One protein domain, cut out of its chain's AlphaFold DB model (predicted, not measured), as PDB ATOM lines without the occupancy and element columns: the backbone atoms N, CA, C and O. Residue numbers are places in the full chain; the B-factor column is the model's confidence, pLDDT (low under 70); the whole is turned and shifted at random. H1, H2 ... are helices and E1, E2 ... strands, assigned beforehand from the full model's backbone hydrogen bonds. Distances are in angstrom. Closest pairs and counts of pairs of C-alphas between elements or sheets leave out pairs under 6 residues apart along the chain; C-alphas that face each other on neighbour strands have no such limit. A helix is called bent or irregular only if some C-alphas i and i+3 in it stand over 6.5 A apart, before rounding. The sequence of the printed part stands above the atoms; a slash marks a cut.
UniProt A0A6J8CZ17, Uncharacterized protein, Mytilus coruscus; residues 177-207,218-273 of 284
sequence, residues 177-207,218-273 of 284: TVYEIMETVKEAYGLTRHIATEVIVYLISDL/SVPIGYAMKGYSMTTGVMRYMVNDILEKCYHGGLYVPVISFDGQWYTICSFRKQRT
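AT A GLANCE: This is residues 177 to 207 and 218 to 273 of the 284 residues of an uncharacterized protein of Mytilus coruscus (UniProt A0A6J8CZ17). A two-stranded ribbon, E1 and E2, has the longest helix, H2, packed loosely over it, with the short H3 beyond the first turns of H2. Helix H1 sticks out as a free arm and adds to the length of the whole. The printed part has 87 residues, with three named helices and two named strands in the order H1, E1, E2, H2, H3; the sheet is antiparallel and the class is mixed, helices and strands. The whole is loose, with a radius of gyration of the C-alphas of 17.0 A, and elongated, spanning 53 by 29 by 22 A.

IN THESE COORDINATES: E1 is residues 198 to 204, 19.5 A long, and E2 residues 219 to 226, 20.2 A. H2 is residues 232 to 248, 24.3 A. H1, residues 177 to 192, 21.5 A, begins at C-alpha 177 (-9.250, 37.518, 64.933). H3, residues 260 to 265, ends at C-alpha 265 (-11.038, 51.613, 106.630); it is irregular, with C-alphas 261 and 264 7.8 A apart.

HOW THE PARTS SIT: E1 and E2 are antiparallel at 157 degrees, with N 200 and O 224 within hydrogen-bond range at 2.8 A. E2 bends by 54 degrees at residue 222. The closest C-alphas of E2 and H2, those of Gly 222 and Ile 242, are 7.3 A apart. E1 and H2 are near each other. H2, with residues 232 to 236 alone, only just touches H3, with 3 pairs of C-alphas within 8 A; the closest are Arg 236 and Ile 265, 6.8 A. They run the same way at a steep tilt of 61 degrees. H1 is apart from E2, H2 and H3. In H1 and H2 every O i to N i+4 pair is within hydrogen-bond range; in H3 0 of 2 are, beside 2 of 3 O i to N i+3 pairs.

THE WHOLE: Residues 208 to 217 are not printed; C-alphas 207 and 218 are 10.3 A apart across this cut. The link H2 to H3 is long. Residues 186 to 197 and 263 to 273 are among those with pLDDT under 70.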
ATOM      1  N   THR A 177      -8.263  36.494  64.569       68.75
ATOM      2  CA  THR A 177      -9.250  37.518  64.933       68.75
ATOM      3  C   THR A 177      -9.377  37.680  66.447       68.75
ATOM      4  O   THR A 177      -9.466  38.800  66.930       68.75
ATOM      5  N   VAL A 178      -9.340  36.599  67.229       71.75
ATOM      6  CA  VAL A 178      -9.336  36.686  68.699       71.75
ATOM      7  C   VAL A 178      -8.062  37.364  69.197       71.75
ATOM      8  O   VAL A 178      -8.139  38.195  70.098       71.75
ATOM      9  N   TYR A 179      -6.906  37.061  68.604       75.31
ATOM     10  CA  TYR A 179      -5.649  37.713  68.959       75.31
ATOM     11  C   TYR A 179      -5.672  39.206  68.611       75.31
ATOM     12  O   TYR A 179      -5.303  40.032  69.438       75.31
ATOM     13  N   GLU A 180      -6.182  39.558  67.431       70.81
ATOM     14  CA  GLU A 180      -6.382  40.944  66.999       70.81
ATOM     15  C   GLU A 180      -7.353  41.675  67.927       70.81
ATOM     16  O   GLU A 180      -7.025  42.751  68.406       70.81
ATOM     17  N   ILE A 181      -8.487  41.069  68.296       72.44
ATOM     18  CA  ILE A 181      -9.423  41.634  69.279       72.44
ATOM     19  C   ILE A 181      -8.740  41.819  70.636       72.44
ATOM     20  O   ILE A 181      -8.952  42.839  71.284       72.44
ATOM     21  N   MET A 182      -7.926  40.864  71.095       73.56
ATOM     22  CA  MET A 182      -7.199  40.995  72.359       73.56
ATOM     23  C   MET A 182      -6.186  42.139  72.322       73.56
ATOM     24  O   MET A 182      -6.097  42.890  73.293       73.56
ATOM     25  N   GLU A 183      -5.448  42.293  71.224       78.75
ATOM     26  CA  GLU A 183      -4.527  43.413  71.036       78.75
ATOM     27  C   GLU A 183      -5.292  44.738  70.935       78.75
ATOM     28  O   GLU A 183      -4.983  45.661  71.678       78.75
ATOM     29  N   THR A 184      -6.387  44.804  70.173       73.62
ATOM     30  CA  THR A 184      -7.260  45.986  70.105       73.62
ATOM     31  C   THR A 184      -7.876  46.328  71.462       73.62
ATOM     32  O   THR A 184      -7.988  47.497  71.806       73.62
ATOM     33  N   VAL A 185      -8.257  45.343  72.279       71.69
ATOM     34  CA  VAL A 185      -8.761  45.578  73.642       71.69
ATOM     35  C   VAL A 185      -7.646  46.085  74.558       71.69
ATOM     36  O   VAL A 185      -7.903  46.971  75.370       71.69
ATOM     37  N   LYS A 186      -6.411  45.580  74.438       66.75
ATOM     38  CA  LYS A 186      -5.252  46.108  75.182       66.75
ATOM     39  C   LYS A 186      -4.904  47.530  74.752       66.75
ATOM     40  O   LYS A 186      -4.627  48.363  75.612       66.75
ATOM     41  N   GLU A 187      -4.945  47.814  73.457       67.88
ATOM     42  CA  GLU A 187      -4.729  49.147  72.901       67.88
ATOM     43  C   GLU A 187      -5.836  50.100  73.343       67.88
ATOM     44  O   GLU A 187      -5.545  51.151  73.906       67.88
ATOM     45  N   ALA A 188      -7.102  49.705  73.218       62.62
ATOM     46  CA  ALA A 188      -8.241  50.469  73.712       62.62
ATOM     47  C   ALA A 188      -8.148  50.697  75.226       62.62
ATOM     48  O   ALA A 188      -8.400  51.804  75.693       62.62
ATOM     49  N   TYR A 189      -7.731  49.697  76.007       63.34
ATOM     50  CA  TYR A 189      -7.462  49.844  77.437       63.34
ATOM     51  C   TYR A 189      -6.318  50.831  77.705       63.34
ATOM     52  O   TYR A 189      -6.435  51.675  78.588       63.34
ATOM     53  N   GLY A 190      -5.232  50.782  76.929       63.97
ATOM     54  CA  GLY A 190      -4.128  51.738  77.011       63.97
ATOM     55  C   GLY A 190      -4.545  53.170  76.665       63.97
ATOM     56  O   GLY A 190      -4.147  54.103  77.357       63.97
ATOM     57  N   LEU A 191      -5.393  53.335  75.648       58.28
ATOM     58  CA  LEU A 191      -5.901  54.622  75.166       58.28
ATOM     59  C   LEU A 191      -6.970  55.222  76.089       58.28
ATOM     60  O   LEU A 191      -7.058  56.438  76.230       58.28
ATOM     61  N   THR A 192      -7.779  54.376  76.731       51.97
ATOM     62  CA  THR A 192      -8.831  54.792  77.676       51.97
ATOM     63  C   THR A 192      -8.354  54.830  79.126       51.97
ATOM     64  O   THR A 192      -9.083  55.293  80.006       51.97
ATOM     65  N   ARG A 193      -7.121  54.386  79.400       55.44
ATOM     66  CA  ARG A 193      -6.511  54.466  80.726       55.44
ATOM     67  C   ARG A 193      -6.413  55.925  81.152       55.44
ATOM     68  O   ARG A 193      -5.637  56.710  80.612       55.44
ATOM     69  N   HIS A 194      -7.142  56.267  82.204       54.53
ATOM     70  CA  HIS A 194      -6.981  57.554  82.858       54.53
ATOM     71  C   HIS A 194      -5.570  57.689  83.442       54.53
ATOM     72  O   HIS A 194      -5.049  56.768  84.083       54.53
ATOM     73  N   ILE A 195      -4.959  58.855  83.228       61.16
ATOM     74  CA  ILE A 195      -3.683  59.219  83.846       61.16
ATOM     75  C   ILE A 195      -3.863  59.161  85.366       61.16
ATOM     76  O   ILE A 195      -4.844  59.672  85.912       61.16
ATOM     77  N   ALA A 196      -2.930  58.503  86.050       62.53
ATOM     78  CA  ALA A 196      -2.917  58.486  87.503       62.53
ATOM     79  C   ALA A 196      -2.572  59.887  88.018       62.53
ATOM     80  O   ALA A 196      -1.545  60.448  87.643       62.53
ATOM     81  N   THR A 197      -3.436  60.450  88.854       69.69
ATOM     82  CA  THR A 197      -3.262  61.778  89.457       69.69
ATOM     83  C   THR A 197      -2.593  61.702  90.825       69.69
ATOM     84  O   THR A 197      -2.084  62.702  91.313       69.69
ATOM     85  N   GLU A 198      -2.602  60.527  91.458       75.25
ATOM     86  CA  GLU A 198      -2.051  60.295  92.791       75.25
ATOM     87  C   GLU A 198      -1.321  58.945  92.851       75.25
ATOM     88  O   GLU A 198      -1.661  57.990  92.145       75.25
ATOM     89  N   VAL A 199      -0.338  58.846  93.746       80.31
ATOM     90  CA  VAL A 199       0.315  57.583  94.105       80.31
ATOM     91  C   VAL A 199      -0.079  57.232  95.533       80.31
ATOM     92  O   VAL A 199       0.059  58.042  96.446       80.31
ATOM     93  N   ILE A 200      -0.565  56.012  95.728       83.50
ATOM     94  CA  ILE A 200      -0.838  55.436  97.042       83.50
ATOM     95  C   ILE A 200       0.360  54.576  97.409       83.50
ATOM     96  O   ILE A 200       0.715  53.666  96.664       83.50
ATOM     97  N   VAL A 201       0.964  54.836  98.563       84.94
ATOM     98  CA  VAL A 201       2.078  54.040  99.083       84.94
ATOM     99  C   VAL A 201       1.635  53.347 100.367       84.94
ATOM    100  O   VAL A 201       1.128  53.988 101.285       84.94
ATOM    101  N   TYR A 202       1.831  52.032 100.429       86.69
ATOM    102  CA  TYR A 202       1.612  51.224 101.623       86.69
ATOM    103  C   TYR A 202       2.917  51.133 102.401       86.69
ATOM    104  O   TYR A 202       3.923  50.626 101.902       86.69
ATOM    105  N   LEU A 203       2.887  51.624 103.634       86.69
ATOM    106  CA  LEU A 203       4.026  51.637 104.539       86.69
ATOM    107  C   LEU A 203       3.749  50.681 105.702       86.69
ATOM    108  O   LEU A 203       2.679  50.745 106.306       86.69
ATOM    109  N   ILE A 204       4.714  49.822 106.033       84.81
ATOM    110  CA  ILE A 204       4.691  49.040 107.273       84.81
ATOM    111  C   ILE A 204       5.567  49.715 108.317       84.81
ATOM    112  O   ILE A 204       6.590  50.323 107.996       84.81
ATOM    113  N   SER A 205       5.179  49.613 109.580       79.56
ATOM    114  CA  SER A 205       5.963  50.141 110.688       79.56
ATOM    115  C   SER A 205       5.825  49.251 111.906       79.56
ATOM    116  O   SER A 205       4.750  48.712 112.161       79.56
ATOM    117  N   ASP A 206       6.894  49.171 112.689       72.06
ATOM    118  CA  ASP A 206       6.850  48.574 114.018       72.06
ATOM    119  C   ASP A 206       6.036  49.474 114.971       72.06
ATOM    120  O   ASP A 206       6.032  50.705 114.840       72.06
ATOM    121  N   LEU A 207       5.326  48.857 115.916       63.44
ATOM    122  CA  LEU A 207       4.612  49.520 117.008       63.44
ATOM    123  C   LEU A 207       5.526  49.767 118.221       63.44
ATOM    124  O   LEU A 207       5.225  50.643 119.031       63.44
ATOM    125  N   SER A 218       9.507  53.486 108.886       76.88
ATOM    126  CA  SER A 218       8.550  52.798 108.038       76.88
ATOM    127  C   SER A 218       9.212  52.327 106.754       76.88
ATOM    128  O   SER A 218      10.025  53.054 106.180       76.88
ATOM    129  N   VAL A 219       8.823  51.146 106.285       80.88
ATOM    130  CA  VAL A 219       9.337  50.552 105.049       80.88
ATOM    131  C   VAL A 219       8.197  50.474 104.034       80.88
ATOM    132  O   VAL A 219       7.111  50.003 104.389       80.88
ATOM    133  N   PRO A 220       8.392  50.945 102.789       85.69
ATOM    134  CA  PRO A 220       7.402  50.758 101.742       85.69
ATOM    135  C   PRO A 220       7.283  49.276 101.391       85.69
ATOM    136  O   PRO A 220       8.270  48.622 101.070       85.69
ATOM    137  N   ILE A 221       6.061  48.756 101.459       84.19
ATOM    138  CA  ILE A 221       5.736  47.349 101.168       84.19
ATOM    139  C   ILE A 221       4.881  47.189  99.911       84.19
ATOM    140  O   ILE A 221       4.673  46.079  99.430       84.19
ATOM    141  N   GLY A 222       4.380  48.295  99.369       84.81
ATOM    142  CA  GLY A 222       3.606  48.295  98.143       84.81
ATOM    143  C   GLY A 222       3.275  49.705  97.697       84.81
ATOM    144  O   GLY A 222       3.329  50.656  98.477       84.81
ATOM    145  N   TYR A 223       2.905  49.834  96.434       86.69
ATOM    146  CA  TYR A 223       2.400  51.077  95.881       86.69
ATOM    147  C   TYR A 223       1.304  50.784  94.865       86.69
ATOM    148  O   TYR A 223       1.207  49.683  94.321       86.69
ATOM    149  N   ALA A 224       0.480  51.786  94.609       82.94
ATOM    150  CA  ALA A 224      -0.536  51.746  93.584       82.94
ATOM    151  C   ALA A 224      -0.729  53.125  92.968       82.94
ATOM    152  O   ALA A 224      -0.572  54.155  93.621       82.94
ATOM    153  N   MET A 225      -1.100  53.130  91.695       79.94
ATOM    154  CA  MET A 225      -1.378  54.347  90.948       79.94
ATOM    155  C   MET A 225      -2.884  54.605  90.995       79.94
ATOM    156  O   MET A 225      -3.667  53.746  90.592       79.94
ATOM    157  N   LYS A 226      -3.292  55.774  91.486       76.81
ATOM    158  CA  LYS A 226      -4.695  56.163  91.630       76.81
ATOM    159  C   LYS A 226      -5.019  57.286  90.640       76.81
ATOM    160  O   LYS A 226      -4.354  58.317  90.613       76.81
ATOM    161  N   GLY A 227      -6.043  57.076  89.815       67.75
ATOM    162  CA  GLY A 227      -6.665  58.131  89.004       67.75
ATOM    163  C   GLY A 227      -7.766  58.877  89.770       67.75
ATOM    164  O   GLY A 227      -7.767  58.930  91.002       67.75
ATOM    165  N   TYR A 228      -8.752  59.414  89.050       65.69
ATOM    166  CA  TYR A 228      -9.950  59.998  89.666       65.69
ATOM    167  C   TYR A 228     -10.770  58.973  90.479       65.69
ATOM    168  O   TYR A 228     -10.688  57.769  90.253       65.69
ATOM    169  N   SER A 229     -11.561  59.485  91.434       65.75
ATOM    170  CA  SER A 229     -12.607  58.811  92.230       65.75
ATOM    171  C   SER A 229     -12.398  57.312  92.510       65.75
ATOM    172  O   SER A 229     -13.179  56.472  92.064       65.75
ATOM    173  N   MET A 230     -11.378  56.954  93.294       76.19
ATOM    174  CA  MET A 230     -11.292  55.599  93.851       76.19
ATOM    175  C   MET A 230     -12.416  55.396  94.872       76.19
ATOM    176  O   MET A 230     -12.723  56.305  95.639       76.19
ATOM    177  N   THR A 231     -13.039  54.220  94.900       81.88
ATOM    178  CA  THR A 231     -14.074  53.909  95.894       81.88
ATOM    179  C   THR A 231     -13.466  53.244  97.127       81.88
ATOM    180  O   THR A 231     -12.440  52.564  97.052       81.88
ATOM    181  N   THR A 232     -14.143  53.359  98.273       81.25
ATOM    182  CA  THR A 232     -13.769  52.660  99.517       81.25
ATOM    183  C   THR A 232     -13.692  51.143  99.330       81.25
ATOM    184  O   THR A 232     -12.888  50.486  99.987       81.25
ATOM    185  N   GLY A 233     -14.494  50.579  98.420       81.31
ATOM    186  CA  GLY A 233     -14.460  49.153  98.085       81.31
ATOM    187  C   GLY A 233     -13.140  48.732  97.438       81.31
ATOM    188  O   GLY A 233     -12.530  47.763  97.885       81.31
ATOM    189  N   VAL A 234     -12.666  49.497  96.449       83.81
ATOM    190  CA  VAL A 234     -11.379  49.244  95.777       83.81
ATOM    191  C   VAL A 234     -10.223  49.392  96.763       83.81
ATOM    192  O   VAL A 234      -9.392  48.495  96.869       83.81
ATOM    193  N   MET A 235     -10.225  50.461  97.568       83.88
ATOM    194  CA  MET A 235      -9.201  50.662  98.596       83.88
ATOM    195  C   MET A 235      -9.165  49.500  99.597       83.88
ATOM    196  O   MET A 235      -8.097  48.993  99.927       83.88
ATOM    197  N   ARG A 236     -10.330  49.017 100.047       83.38
ATOM    198  CA  ARG A 236     -10.424  47.866 100.957       83.38
ATOM    199  C   ARG A 236      -9.880  46.583 100.327       83.38
ATOM    200  O   ARG A 236      -9.216  45.817 101.020       83.38
ATOM    201  N   TYR A 237     -10.142  46.351  99.042       84.75
ATOM    202  CA  TYR A 237      -9.598  45.199  98.321       84.75
ATOM    203  C   TYR A 237      -8.068  45.243  98.267       84.75
ATOM    204  O   TYR A 237      -7.414  44.273  98.637       84.75
ATOM    205  N   MET A 238      -7.497  46.393  97.898       87.38
ATOM    206  CA  MET A 238      -6.044  46.577  97.836       87.38
ATOM    207  C   MET A 238      -5.384  46.383  99.204       87.38
ATOM    208  O   MET A 238      -4.359  45.721  99.317       87.38
ATOM    209  N   VAL A 239      -6.001  46.915 100.261       87.12
ATOM    210  CA  VAL A 239      -5.528  46.719 101.635       87.12
ATOM    211  C   VAL A 239      -5.533  45.238 102.007       87.12
ATOM    212  O   VAL A 239      -4.546  44.755 102.550       87.12
ATOM    213  N   ASN A 240      -6.597  44.499 101.692       85.62
ATOM    214  CA  ASN A 240      -6.665  43.069 101.990       85.62
ATOM    215  C   ASN A 240      -5.589  42.259 101.254       85.62
ATOM    216  O   ASN A 240      -4.961  41.418 101.892       85.62
ATOM    217  N   ASP A 241      -5.340  42.548  99.974       88.69
ATOM    218  CA  ASP A 241      -4.278  41.901  99.186       88.69
ATOM    219  C   ASP A 241      -2.889  42.145  99.802       88.69
ATOM    220  O   ASP A 241      -2.104  41.215  99.983       88.69
ATOM    221  N   ILE A 242      -2.606  43.383 100.222       88.25
ATOM    222  CA  ILE A 242      -1.354  43.719 100.912       88.25
ATOM    223  C   ILE A 242      -1.228  42.958 102.236       88.25
ATOM    224  O   ILE A 242      -0.180  42.377 102.514       88.25
ATOM    225  N   LEU A 243      -2.285  42.912 103.051       84.62
ATOM    226  CA  LEU A 243      -2.262  42.194 104.330       84.62
ATOM    227  C   LEU A 243      -2.072  40.686 104.158       84.62
ATOM    228  O   LEU A 243      -1.431  40.054 104.996       84.62
ATOM    229  N   GLU A 244      -2.673  40.102 103.124       84.25
ATOM    230  CA  GLU A 244      -2.531  38.685 102.798       84.25
ATOM    231  C   GLU A 244      -1.092  38.371 102.383       84.25
ATOM    232  O   GLU A 244      -0.479  37.455 102.932       84.25
ATOM    233  N   LYS A 245      -0.498  39.203 101.521       87.75
ATOM    234  CA  LYS A 245       0.917  39.093 101.141       87.75
ATOM    235  C   LYS A 245       1.857  39.258 102.332       87.75
ATOM    236  O   LYS A 245       2.787  38.468 102.474       87.75
ATOM    237  N   CYS A 246       1.602  40.224 103.217       82.69
ATOM    238  CA  CYS A 246       2.362  40.369 104.459       82.69
ATOM    239  C   CYS A 246       2.270  39.103 105.315       82.69
ATOM    240  O   CYS A 246       3.300  38.592 105.749       82.69
ATOM    241  N   TYR A 247       1.066  38.560 105.504       83.31
ATOM    242  CA  TYR A 247       0.857  37.358 106.305       83.31
ATOM    243  C   TYR A 247       1.592  36.140 105.729       83.31
ATOM    244  O   TYR A 247       2.288  35.444 106.466       83.31
ATOM    245  N   HIS A 248       1.511  35.915 104.414       81.88
ATOM    246  CA  HIS A 248       2.271  34.855 103.744       81.88
ATOM    247  C   HIS A 248       3.788  35.069 103.814       81.88
ATOM    248  O   HIS A 248       4.537  34.098 103.872       81.88
ATOM    249  N   GLY A 249       4.237  36.324 103.871       82.50
ATOM    250  CA  GLY A 249       5.628  36.696 104.127       82.50
ATOM    251  C   GLY A 249       6.057  36.608 105.597       82.50
ATOM    252  O   GLY A 249       7.157  37.044 105.921       82.50
ATOM    253  N   GLY A 250       5.210  36.093 106.497       81.25
ATOM    254  CA  GLY A 250       5.509  35.967 107.929       81.25
ATOM    255  C   GLY A 250       5.330  37.258 108.738       81.25
ATOM    256  O   GLY A 250       5.703  37.307 109.907       81.25
ATOM    257  N   LEU A 251       4.749  38.305 108.148       79.62
ATOM    258  CA  LEU A 251       4.507  39.594 108.791       79.62
ATOM    259  C   LEU A 251       3.038  39.727 109.199       79.62
ATOM    260  O   LEU A 251       2.144  39.927 108.373       79.62
ATOM    261  N   TYR A 252       2.784  39.663 110.504       81.62
ATOM    262  CA  TYR A 252       1.460  39.931 111.051       81.62
ATOM    263  C   TYR A 252       1.245  41.436 111.248       81.62
ATOM    264  O   TYR A 252       1.942  42.072 112.035       81.62
ATOM    265  N   VAL A 253       0.247  41.996 110.558       80.75
ATOM    266  CA  VAL A 253      -0.132  43.414 110.655       80.75
ATOM    267  C   VAL A 253      -1.436  43.539 111.462       80.75
ATOM    268  O   VAL A 253      -2.517  43.293 110.917       80.75
ATOM    269  N   PRO A 254      -1.370  43.880 112.765       71.62
ATOM    270  CA  PRO A 254      -2.546  43.924 113.643       71.62
ATOM    271  C   PRO A 254      -3.392  45.190 113.481       71.62
ATOM    272  O   PRO A 254      -4.583  45.184 113.798       71.62
ATOM    273  N   VAL A 255      -2.775  46.284 113.036       76.69
ATOM    274  CA  VAL A 255      -3.375  47.618 113.003       76.69
ATOM    275  C   VAL A 255      -3.101  48.252 111.654       76.69
ATOM    276  O   VAL A 255      -1.986  48.179 111.143       76.69
ATOM    277  N   ILE A 256      -4.126  48.896 111.103       81.00
ATOM    278  CA  ILE A 256      -4.035  49.642 109.854       81.00
ATOM    279  C   ILE A 256      -4.577  51.040 110.108       81.00
ATOM    280  O   ILE A 256      -5.691  51.191 110.614       81.00
ATOM    281  N   SER A 257      -3.791  52.050 109.752       75.88
ATOM    282  CA  SER A 257      -4.150  53.458 109.895       75.88
ATOM    283  C   SER A 257      -4.099  54.161 108.545       75.88
ATOM    284  O   SER A 257      -3.113  54.025 107.821       75.88
ATOM    285  N   PHE A 258      -5.123  54.956 108.249       75.56
ATOM    286  CA  PHE A 258      -5.187  55.832 107.084       75.56
ATOM    287  C   PHE A 258      -5.564  57.246 107.515       75.56
ATOM    288  O   PHE A 258      -6.329  57.420 108.463       75.56
ATOM    289  N   ASP A 259      -5.058  58.236 106.786       64.88
ATOM    290  CA  ASP A 259      -5.431  59.639 106.953       64.88
ATOM    291  C   ASP A 259      -6.532  60.052 105.950       64.88
ATOM    292  O   ASP A 259      -6.761  59.395 104.925       64.88
ATOM    293  N   GLY A 260      -7.232  61.145 106.249       71.00
ATOM    294  CA  GLY A 260      -8.198  61.789 105.366       71.00
ATOM    295  C   GLY A 260      -9.417  60.926 105.025       71.00
ATOM    296  O   GLY A 260     -10.044  60.313 105.888       71.00
ATOM    297  N   GLN A 261      -9.780  60.885 103.739       67.88
ATOM    298  CA  GLN A 261     -11.019  60.263 103.235       67.88
ATOM    299  C   GLN A 261     -11.145  58.744 103.496       67.88
ATOM    300  O   GLN A 261     -12.218  58.173 103.305       67.88
ATOM    301  N   TRP A 262     -10.074  58.086 103.953       73.81
ATOM    302  CA  TRP A 262     -10.002  56.635 104.160       73.81
ATOM    303  C   TRP A 262     -10.024  56.205 105.629       73.81
ATOM    304  O   TRP A 262      -9.904  55.010 105.905       73.81
ATOM    305  N   TYR A 263     -10.218  57.135 106.572       68.75
ATOM    306  CA  TYR A 263     -10.206  56.840 108.013       68.75
ATOM    307  C   TYR A 263     -11.192  55.725 108.419       68.75
ATOM    308  O   TYR A 263     -10.972  55.011 109.393       68.75
ATOM    309  N   THR A 264     -12.270  55.532 107.654       67.00
ATOM    310  CA  THR A 264     -13.292  54.497 107.890       67.00
ATOM    311  C   THR A 264     -12.824  53.072 107.576       67.00
ATOM    312  O   THR A 264     -13.515  52.111 107.909       67.00
ATOM    313  N   ILE A 265     -11.665  52.911 106.928       68.75
ATOM    314  CA  ILE A 265     -11.038  51.613 106.630       68.75
ATOM    315  C   ILE A 265     -10.085  51.191 107.765       68.75
ATOM    316  O   ILE A 265      -9.688  50.025 107.836       68.75
ATOM    317  N   CYS A 266      -9.752  52.104 108.687       67.12
ATOM    318  CA  CYS A 266      -8.964  51.790 109.875       67.12
ATOM    319  C   CYS A 266      -9.630  50.653 110.656       67.12
ATOM    320  O   CYS A 266     -10.793  50.740 111.051       67.12
ATOM    321  N   SER A 267      -8.893  49.565 110.864       64.62
ATOM    322  CA  SER A 267      -9.409  48.390 111.559       64.62
ATOM    323  C   SER A 267      -8.331  47.722 112.401       64.62
ATOM    324  O   SER A 267      -7.138  47.775 112.095       64.62
ATOM    325  N   PHE A 268      -8.786  47.090 113.481       59.47
ATOM    326  CA  PHE A 268      -7.982  46.216 114.323       59.47
ATOM    327  C   PHE A 268      -8.246  44.776 113.891       59.47
ATOM    328  O   PHE A 268      -9.366  44.276 114.038       59.47
ATOM    329  N   ARG A 269      -7.229  44.086 113.370       58.38
ATOM    330  CA  ARG A 269      -7.326  42.640 113.169       58.38
ATOM    331  C   ARG A 269      -7.183  41.968 114.532       58.38
ATOM    332  O   ARG A 269      -6.111  41.971 115.134       58.38
ATOM    333  N   LYS A 270      -8.276  41.377 115.029       49.50
ATOM    334  CA  LYS A 270      -8.194  40.404 116.127       49.50
ATOM    335  C   LYS A 270      -7.334  39.241 115.635       49.50
ATOM    336  O   LYS A 270      -7.618  38.700 114.565       49.50
ATOM    337  N   GLN A 271      -6.308  38.862 116.399       46.78
ATOM    338  CA  GLN A 271      -5.567  37.627 116.137       46.78
ATOM    339  C   GLN A 271      -6.580  36.488 116.000       46.78
ATOM    340  O   GLN A 271      -7.394  36.271 116.902       46.78
ATOM    341  N   ARG A 272      -6.538  35.756 114.882       45.75
ATOM    342  CA  ARG A 272      -7.139  34.424 114.847       45.75
ATOM    343  C   ARG A 272      -6.315  33.580 115.808       45.75
ATOM    344  O   ARG A 272      -5.207  33.169 115.488       45.75
ATOM    345  N   THR A 273      -6.846  33.383 117.005       35.72
ATOM    346  CA  THR A 273      -6.344  32.413 117.971       35.72
ATOM    347  C   THR A 273      -6.615  31.027 117.401       35.72
ATOM    348  O   THR A 273      -7.617  30.391 117.707       35.72
TER     349      THR A 273